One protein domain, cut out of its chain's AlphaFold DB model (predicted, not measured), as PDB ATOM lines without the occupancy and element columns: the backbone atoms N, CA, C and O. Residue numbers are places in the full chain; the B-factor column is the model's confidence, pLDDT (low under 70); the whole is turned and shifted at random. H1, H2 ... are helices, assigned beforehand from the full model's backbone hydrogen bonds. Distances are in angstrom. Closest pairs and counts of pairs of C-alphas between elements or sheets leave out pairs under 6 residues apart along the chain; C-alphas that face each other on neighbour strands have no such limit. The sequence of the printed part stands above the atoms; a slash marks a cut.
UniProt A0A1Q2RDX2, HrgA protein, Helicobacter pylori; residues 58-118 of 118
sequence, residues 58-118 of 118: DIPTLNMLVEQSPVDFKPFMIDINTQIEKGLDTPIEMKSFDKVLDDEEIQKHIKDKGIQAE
ATOM      1  N   ASP A  58     341.215 176.913 298.445       88.19
ATOM      2  CA  ASP A  58     339.765 176.760 298.321       88.19
ATOM      3  C   ASP A  58     339.067 178.133 298.355       88.19
ATOM      4  O   ASP A  58     338.643 178.627 299.404       88.19
ATOM      5  N   ILE A  59     338.981 178.773 297.184       91.19
ATOM      6  CA  ILE A  59     338.357 180.094 297.007       91.19
ATOM      7  C   ILE A  59     336.904 180.139 297.526       91.19
ATOM      8  O   ILE A  59     336.570 181.100 298.225       91.19
ATOM      9  N   PRO A  60     336.028 179.145 297.253       94.12
ATOM     10  CA  PRO A  60     334.703 179.087 297.873       94.12
ATOM     11  C   PRO A  60     334.730 179.179 299.403       94.12
ATOM     12  O   PRO A  60     333.985 179.975 299.980       94.12
ATOM     13  N   THR A  61     335.610 178.418 300.061       90.88
ATOM     14  CA  THR A  61     335.749 178.466 301.523       90.88
ATOM     15  C   THR A  61     336.259 179.827 302.001       90.88
ATOM     16  O   THR A  61     335.742 180.358 302.984       90.88
ATOM     17  N   LEU A  62     337.207 180.447 301.288       92.62
ATOM     18  CA  LEU A  62     337.662 181.805 301.612       92.62
ATOM     19  C   LEU A  62     336.527 182.833 301.527       92.62
ATOM     20  O   LEU A  62     336.380 183.647 302.437       92.62
ATOM     21  N   ASN A  63     335.697 182.778 300.482       94.75
ATOM     22  CA  ASN A  63     334.555 183.685 300.335       94.75
ATOM     23  C   ASN A  63     333.566 183.537 301.498       94.75
ATOM     24  O   ASN A  63     333.128 184.537 302.064       94.75
ATOM     25  N   MET A  64     333.279 182.299 301.910       96.19
ATOM     26  CA  MET A  64     332.446 182.033 303.085       96.19
ATOM     27  C   MET A  64     333.053 182.644 304.360       96.19
ATOM     28  O   MET A  64     332.338 183.261 305.149       96.19
ATOM     29  N   LEU A  65     334.369 182.517 304.563       94.81
ATOM     30  CA  LEU A  65     335.050 183.083 305.733       94.81
ATOM     31  C   LEU A  65     335.035 184.616 305.743       94.81
ATOM     32  O   LEU A  65     334.913 185.213 306.812       94.81
ATOM     33  N   VAL A  66     335.112 185.264 304.578       96.31
ATOM     34  CA  VAL A  66     334.993 186.730 304.460       96.31
ATOM     35  C   VAL A  66     333.621 187.216 304.933       96.31
ATOM     36  O   VAL A  66     333.519 188.274 305.556       96.31
ATOM     37  N   GLU A  67     332.562 186.454 304.665       96.75
ATOM     38  CA  GLU A  67     331.214 186.774 305.140       96.75
ATOM     39  C   GLU A  67     331.043 186.483 306.637       96.75
ATOM     40  O   GLU A  67     330.426 187.275 307.353       96.75
ATOM     41  N   GLN A  68     331.607 185.373 307.123       97.12
ATOM     42  CA  GLN A  68     331.453 184.912 308.507       97.12
ATOM     43  C   GLN A  68     332.337 185.656 309.516       97.12
ATOM     44  O   GLN A  68     331.953 185.783 310.678       97.12
ATOM     45  N   SER A  69     333.498 186.162 309.095       95.88
ATOM     46  CA  SER A  69     334.430 186.920 309.938       95.88
ATOM     47  C   SER A  69     334.649 188.328 309.368       95.88
ATOM     48  O   SER A  69     335.685 188.634 308.769       95.88
ATOM     49  N   PRO A  70     333.659 189.227 309.541       94.12
ATOM     50  CA  PRO A  70     333.726 190.581 309.000       94.12
ATOM     51  C   PRO A  70     334.714 191.488 309.745       94.12
ATOM     52  O   PRO A  70     335.072 192.536 309.211       94.12
ATOM     53  N   VAL A  71     335.112 191.120 310.969       93.50
ATOM     54  CA  VAL A  71     335.984 191.930 311.835       93.50
ATOM     55  C   VAL A  71     337.454 191.581 311.634       93.50
ATOM     56  O   VAL A  71     338.262 192.495 311.522       93.50
ATOM     57  N   ASP A  72     337.789 190.294 311.531       90.19
ATOM     58  CA  ASP A  72     339.188 189.858 311.479       90.19
ATOM     59  C   ASP A  72     339.586 189.419 310.063       90.19
ATOM     60  O   ASP A  72     340.528 189.948 309.475       90.19
ATOM     61  N   PHE A  73     338.836 188.489 309.462       92.75
ATOM     62  CA  PHE A  73     339.241 187.877 308.194       92.75
ATOM     63  C   PHE A  73     338.963 188.758 306.974       92.75
ATOM     64  O   PHE A  73     339.762 188.820 306.039       92.75
ATOM     65  N   LYS A  74     337.835 189.472 306.966       94.75
ATOM     66  CA  LYS A  74     337.482 190.353 305.850       94.75
ATOM     67  C   LYS A  74     338.486 191.498 305.655       94.75
ATOM     68  O   LYS A  74     338.917 191.672 304.515       94.75
ATOM     69  N   PRO A  75     338.895 192.260 306.691       93.00
ATOM     70  CA  PRO A  75     339.931 193.281 306.524       93.00
ATOM     71  C   PRO A  75     341.263 192.691 306.061       93.00
ATOM     72  O   PRO A  75     341.888 193.248 305.164       93.00
ATOM     73  N   PHE A  76     341.639 191.519 306.581       92.50
ATOM     74  CA  PHE A  76     342.835 190.807 306.135       92.50
ATOM     75  C   PHE A  76     342.814 190.508 304.625       92.50
ATOM     76  O   PHE A  76     343.779 190.794 303.916       92.50
ATOM     77  N   MET A  77     341.695 189.999 304.099       93.00
ATOM     78  CA  MET A  77     341.556 189.733 302.661       93.00
ATOM     79  C   MET A  77     341.544 191.012 301.810       93.00
ATOM     80  O   MET A  77     342.021 190.993 300.676       93.00
ATOM     81  N   ILE A  78     341.039 192.131 302.342       92.69
ATOM     82  CA  ILE A  78     341.121 193.440 301.674       92.69
ATOM     83  C   ILE A  78     342.585 193.881 301.543       92.69
ATOM     84  O   ILE A  78     342.988 194.313 300.462       92.69
ATOM     85  N   ASP A  79     343.387 193.731 302.600       91.62
ATOM     86  CA  ASP A  79     344.820 194.050 302.572       91.62
ATOM     87  C   ASP A  79     345.571 193.180 301.551       91.62
ATOM     88  O   ASP A  79     346.369 193.704 300.772       91.62
ATOM     89  N   ILE A  80     345.272 191.874 301.499       90.44
ATOM     90  CA  ILE A  80     345.836 190.949 300.500       90.44
ATOM     91  C   ILE A  80     345.507 191.414 299.079       90.44
ATOM     92  O   ILE A  80     346.410 191.564 298.257       90.44
ATOM     93  N   ASN A  81     344.231 191.680 298.786       91.69
ATOM     94  CA  ASN A  81     343.809 192.117 297.454       91.69
ATOM     95  C   ASN A  81     344.458 193.451 297.066       91.69
ATOM     96  O   ASN A  81     344.968 193.585 295.956       91.69
ATOM     97  N   THR A  82     344.532 194.399 298.005       91.19
ATOM     98  CA  THR A  82     345.205 195.691 297.796       91.19
ATOM     99  C   THR A  82     346.685 195.497 297.461       91.19
ATOM    100  O   THR A  82     347.213 196.164 296.572       91.19
ATOM    101  N   GLN A  83     347.376 194.578 298.146       89.69
ATOM    102  CA  GLN A  83     348.778 194.275 297.857       89.69
ATOM    103  C   GLN A  83     348.954 193.627 296.476       89.69
ATOM    104  O   GLN A  83     349.900 193.959 295.766       89.69
ATOM    105  N   ILE A  84     348.047 192.733 296.074       89.56
ATOM    106  CA  ILE A  84     348.079 192.104 294.745       89.56
ATOM    107  C   ILE A  84     347.891 193.157 293.643       89.56
ATOM    108  O   ILE A  84     348.620 193.140 292.652       89.56
ATOM    109  N   GLU A  85     346.967 194.105 293.829       91.75
ATOM    110  CA  GLU A  85     346.700 195.191 292.874       91.75
ATOM    111  C   GLU A  85     347.898 196.129 292.668       91.75
ATOM    112  O   GLU A  85     348.097 196.634 291.563       91.75
ATOM    113  N   LYS A  86     348.734 196.334 293.699       90.31
ATOM    114  CA  LYS A  86     349.981 197.113 293.584       90.31
ATOM    115  C   LYS A  86     351.023 196.445 292.671       90.31
ATOM    116  O   LYS A  86     351.896 197.137 292.153       90.31
ATOM    117  N   GLY A  87     350.921 195.133 292.445       86.38
ATOM    118  CA  GLY A  87     351.832 194.345 291.615       86.38
ATOM    119  C   GLY A  87     352.945 193.655 292.410       86.38
ATOM    120  O   GLY A  87     353.397 194.146 293.445       86.38
ATOM    121  N   LEU A  88     353.409 192.507 291.901       80.44
ATOM    122  CA  LEU A  88     354.358 191.612 292.588       80.44
ATOM    123  C   LEU A  88     355.757 192.215 292.803       80.44
ATOM    124  O   LEU A  88     356.496 191.739 293.657       80.44
ATOM    125  N   ASP A  89     356.099 193.266 292.057       85.56
ATOM    126  CA  ASP A  89     357.383 193.968 292.165       85.56
ATOM    127  C   ASP A  89     357.378 195.060 293.249       85.56
ATOM    128  O   ASP A  89     358.394 195.717 293.487       85.56
ATOM    129  N   THR A  90     356.236 195.283 293.910       85.50
ATOM    130  CA  THR A  90     356.130 196.239 295.014       85.50
ATOM    131  C   THR A  90     356.432 195.573 296.357       85.50
ATOM    132  O   THR A  90     356.042 194.422 296.575       85.50
ATOM    133  N   PRO A  91     357.113 196.271 297.287       84.50
ATOM    134  CA  PRO A  91     357.300 195.766 298.641       84.50
ATOM    135  C   PRO A  91     355.963 195.402 299.296       84.50
ATOM    136  O   PRO A  91     354.957 196.086 299.100       84.50
ATOM    137  N   ILE A  92     355.962 194.327 300.087       83.62
ATOM    138  CA  ILE A  92     354.784 193.908 300.850       83.62
ATOM    139  C   ILE A  92     354.534 194.924 301.964       83.62
ATOM    140  O   ILE A  92     355.336 195.054 302.887       83.62
ATOM    141  N   GLU A  93     353.403 195.621 301.890       81.69
ATOM    142  CA  GLU A  93     352.979 196.617 302.875       81.69
ATOM    143  C   GLU A  93     351.650 196.195 303.502       81.69
ATOM    144  O   GLU A  93     350.591 196.754 303.210       81.69
ATOM    145  N   MET A  94     351.700 195.185 304.369       79.56
ATOM    146  CA  MET A  94     350.517 194.651 305.040       79.56
ATOM    147  C   MET A  94     350.491 195.062 306.508       79.56
ATOM    148  O   MET A  94     351.311 194.614 307.306       79.56
ATOM    149  N   LYS A  95     349.523 195.910 306.871       77.31
ATOM    150  CA  LYS A  95     349.321 196.351 308.262       77.31
ATOM    151  C   LYS A  95     348.644 195.289 309.125       77.31
ATOM    152  O   LYS A  95     348.781 195.340 310.339       77.31
ATOM    153  N   SER A  96     347.929 194.354 308.498       79.62
ATOM    154  CA  SER A  96     347.269 193.238 309.183       79.62
ATOM    155  C   SER A  96     348.218 192.126 309.643       79.62
ATOM    156  O   SER A  96     347.776 191.215 310.335       79.62
ATOM    157  N   PHE A  97     349.498 192.151 309.258       82.12
ATOM    158  CA  PHE A  97     350.464 191.181 309.771       82.12
ATOM    159  C   PHE A  97     350.949 191.562 311.165       82.12
ATOM    160  O   PHE A  97     351.148 192.737 311.478       82.12
ATOM    161  N   ASP A  98     351.197 190.538 311.977       83.88
ATOM    162  CA  ASP A  98     351.843 190.715 313.267       83.88
ATOM    163  C   ASP A  98     353.247 191.297 313.089       83.88
ATOM    164  O   ASP A  98     353.982 190.974 312.148       83.88
ATOM    165  N   LYS A  99     353.639 192.164 314.026       84.62
ATOM    166  CA  LYS A  99     354.991 192.713 314.056       84.62
ATOM    167  C   LYS A  99     355.989 191.569 314.247       84.62
ATOM    168  O   LYS A  99     355.928 190.851 315.244       84.62
ATOM    169  N   VAL A 100     356.953 191.462 313.337       84.69
ATOM    170  CA  VAL A 100     358.123 190.604 313.537       84.69
ATOM    171  C   VAL A 100     359.008 191.262 314.589       84.69
ATOM    172  O   VAL A 100     359.466 192.389 314.402       84.69
ATOM    173  N   LEU A 101     359.180 190.571 315.710       86.75
ATOM    174  CA  LEU A 101     360.029 191.000 316.810       86.75
ATOM    175  C   LEU A 101     361.462 190.520 316.555       86.75
ATOM    176  O   LEU A 101     361.659 189.386 316.113       86.75
ATOM    177  N   ASP A 102     362.443 191.375 316.828       88.88
ATOM    178  CA  ASP A 102     363.850 190.964 316.846       88.88
ATOM    179  C   ASP A 102     364.191 190.139 318.103       88.88
ATOM    180  O   ASP A 102     363.345 189.921 318.974       88.88
ATOM    181  N   ASP A 103     365.434 189.661 318.197       85.19
ATOM    182  CA  ASP A 103     365.872 188.798 319.298       85.19
ATOM    183  C   ASP A 103     365.686 189.462 320.674       85.19
ATOM    184  O   ASP A 103     365.242 188.810 321.621       85.19
ATOM    185  N   GLU A 104     365.974 190.758 320.807       88.62
ATOM    186  CA  GLU A 104     365.825 191.481 322.075       88.62
ATOM    187  C   GLU A 104     364.344 191.693 322.420       88.62
ATOM    188  O   GLU A 104     363.913 191.482 323.562       88.62
ATOM    189  N   GLU A 105     363.544 192.074 321.421       90.81
ATOM    190  CA  GLU A 105     362.105 192.278 321.544       90.81
ATOM    191  C   GLU A 105     361.369 190.977 321.889       90.81
ATOM    192  O   GLU A 105     360.473 190.992 322.740       90.81
ATOM    193  N   ILE A 106     361.771 189.847 321.298       84.88
ATOM    194  CA  ILE A 106     361.247 188.511 321.608       84.88
ATOM    195  C   ILE A 106     361.529 188.149 323.062       84.88
ATOM    196  O   ILE A 106     360.608 187.751 323.778       84.88
ATOM    197  N   GLN A 107     362.769 188.315 323.532       83.50
ATOM    198  CA  GLN A 107     363.129 187.972 324.913       83.50
ATOM    199  C   GLN A 107     362.315 188.782 325.920       83.50
ATOM    200  O   GLN A 107     361.792 188.246 326.905       83.50
ATOM    201  N   LYS A 108     362.140 190.077 325.644       88.31
ATOM    202  CA  LYS A 108     361.281 190.934 326.454       88.31
ATOM    203  C   LYS A 108     359.822 190.476 326.404       88.31
ATOM    204  O   LYS A 108     359.193 190.368 327.454       88.31
ATOM    205  N   HIS A 109     359.297 190.158 325.221       85.69
ATOM    206  CA  HIS A 109     357.917 189.700 325.051       85.69
ATOM    207  C   HIS A 109     357.632 188.406 325.827       85.69
ATOM    208  O   HIS A 109     356.618 188.318 326.520       85.69
ATOM    209  N   ILE A 110     358.539 187.426 325.760       82.19
ATOM    210  CA  ILE A 110     358.453 186.159 326.502       82.19
ATOM    211  C   ILE A 110     358.373 186.430 328.008       82.19
ATOM    212  O   ILE A 110     357.488 185.899 328.688       82.19
ATOM    213  N   LYS A 111     359.250 187.305 328.520       84.69
ATOM    214  CA  LYS A 111     359.289 187.681 329.939       84.69
ATOM    215  C   LYS A 111     358.021 188.411 330.381       84.69
ATOM    216  O   LYS A 111     357.433 188.037 331.393       84.69
ATOM    217  N   ASP A 112     357.583 189.410 329.619       89.19
ATOM    218  CA  ASP A 112     356.414 190.238 329.940       89.19
ATOM    219  C   ASP A 112     355.113 189.419 329.921       89.19
ATOM    220  O   ASP A 112     354.206 189.658 330.720       89.19
ATOM    221  N   LYS A 113     355.021 188.418 329.036       85.50
ATOM    222  CA  LYS A 113     353.877 187.498 328.950       85.50
ATOM    223  C   LYS A 113     353.944 186.332 329.938       85.50
ATOM    224  O   LYS A 113     353.013 185.530 329.969       85.50
ATOM    225  N   GLY A 114     355.015 186.217 330.727       79.62
ATOM    226  CA  GLY A 114     355.208 185.103 331.657       79.62
ATOM    227  C   GLY A 114     355.257 183.743 330.955       79.62
ATOM    228  O   GLY A 114     354.887 182.727 331.544       79.62
ATOM    229  N   ILE A 115     355.675 183.715 329.686       77.81
ATOM    230  CA  ILE A 115     355.812 182.482 328.917       77.81
ATOM    231  C   ILE A 115     357.033 181.762 329.487       77.81
ATOM    232  O   ILE A 115     358.167 182.116 329.187       77.81
ATOM    233  N   GLN A 116     356.803 180.770 330.346       66.38
ATOM    234  CA  GLN A 116     357.890 179.977 330.919       66.38
ATOM    235  C   GLN A 116     358.611 179.230 329.797       66.38
ATOM    236  O   GLN A 116     357.987 178.442 329.084       66.38
ATOM    237  N   ALA A 117     359.891 179.529 329.609       55.97
ATOM    238  CA  ALA A 117     360.789 178.644 328.896       55.97
ATOM    239  C   ALA A 117     361.095 177.492 329.862       55.97
ATOM    240  O   ALA A 117     361.745 177.722 330.880       55.97
ATOM    241  N   GLU A 118     360.513 176.315 329.622       53.19
ATOM    242  CA  GLU A 118     361.011 175.070 330.227       53.19
ATOM    243  C   GLU A 118     362.424 174.773 329.730       53.19
ATOM    244  O   GLU A 118     362.647 174.998 328.512       53.19
TER     245      GLU A 118
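Overview. This is residues 58 to 118 of the 118 residues of the protein "HrgA protein" of Helicobacter pylori (UniProt A0A1Q2RDX2). Two helices, H1 and H2, make a V, with H1 joined to the beginning of H2 by a tight turn, and a third helix, H3, lies by itself far off at the other end of a long link. Residues 85 to 90, of which 85 and 86 belong to H2, stick out; from there the chain folds back beside H2 and then runs across to H3, and there is no common core for the three helices. The printed part has 61 residues with three named helices, in the order H1, H2, H3, and no named strand; its class is all helix. The whole is extended, with a radius of gyration of the C-alphas of 16.5 A, and the C-alphas span 42 by 31 by 19 A along their three main axes.

Along the chain. The printed part begins at Asp 58. H1 is residues 59 to 68 and measures 14.3 A from first to last C-alpha, beginning with C-alpha 59 at (338.357, 180.094, 297.007). H2 is residues 73 to 86, the longest helix by residues, and measures 20.3 A; its last C-alpha, 86, is at (349.981, 197.113, 293.584). Residues 87 to 102 hold no named element. H3 is residues 103 to 112 and measures 14.3 A, ending with C-alpha 112 at (356.414, 190.238, 329.940).

Arrangement. H1 and H2 touch, and H2 does so with residues 73 to 77 alone. Their closest C-alphas, those of Val 66 and Lys 74, are 4.6 A apart. The two helices stand at a steep tilt of 51 degrees and run opposite ways, with their centres 13.8 A apart. H3 touches no helix: it is apart from H1 and also apart from H2. In H1, H2 and H3 every O i to N i+4 pair of the backbone is within hydrogen-bond range.

Size, cuts and confidence. The two C-alphas farthest apart in the domain are those of Glu 85 and Glu 118, at 44.8 A, and the first and last printed C-alphas, those of Asp 58 and Glu 118, are 38.4 A apart. The printed part has no cut and ends at residue 118, the chain's last residue. The link from H1 to H2 is tight, with 4 residues between them, and the link from H2 to H3 is long, with 16. Residues 85 to 90 stand free. The mean pLDDT of the printed part is 87.0, and the model's confidence is low, under 70, at residues 116 to 118.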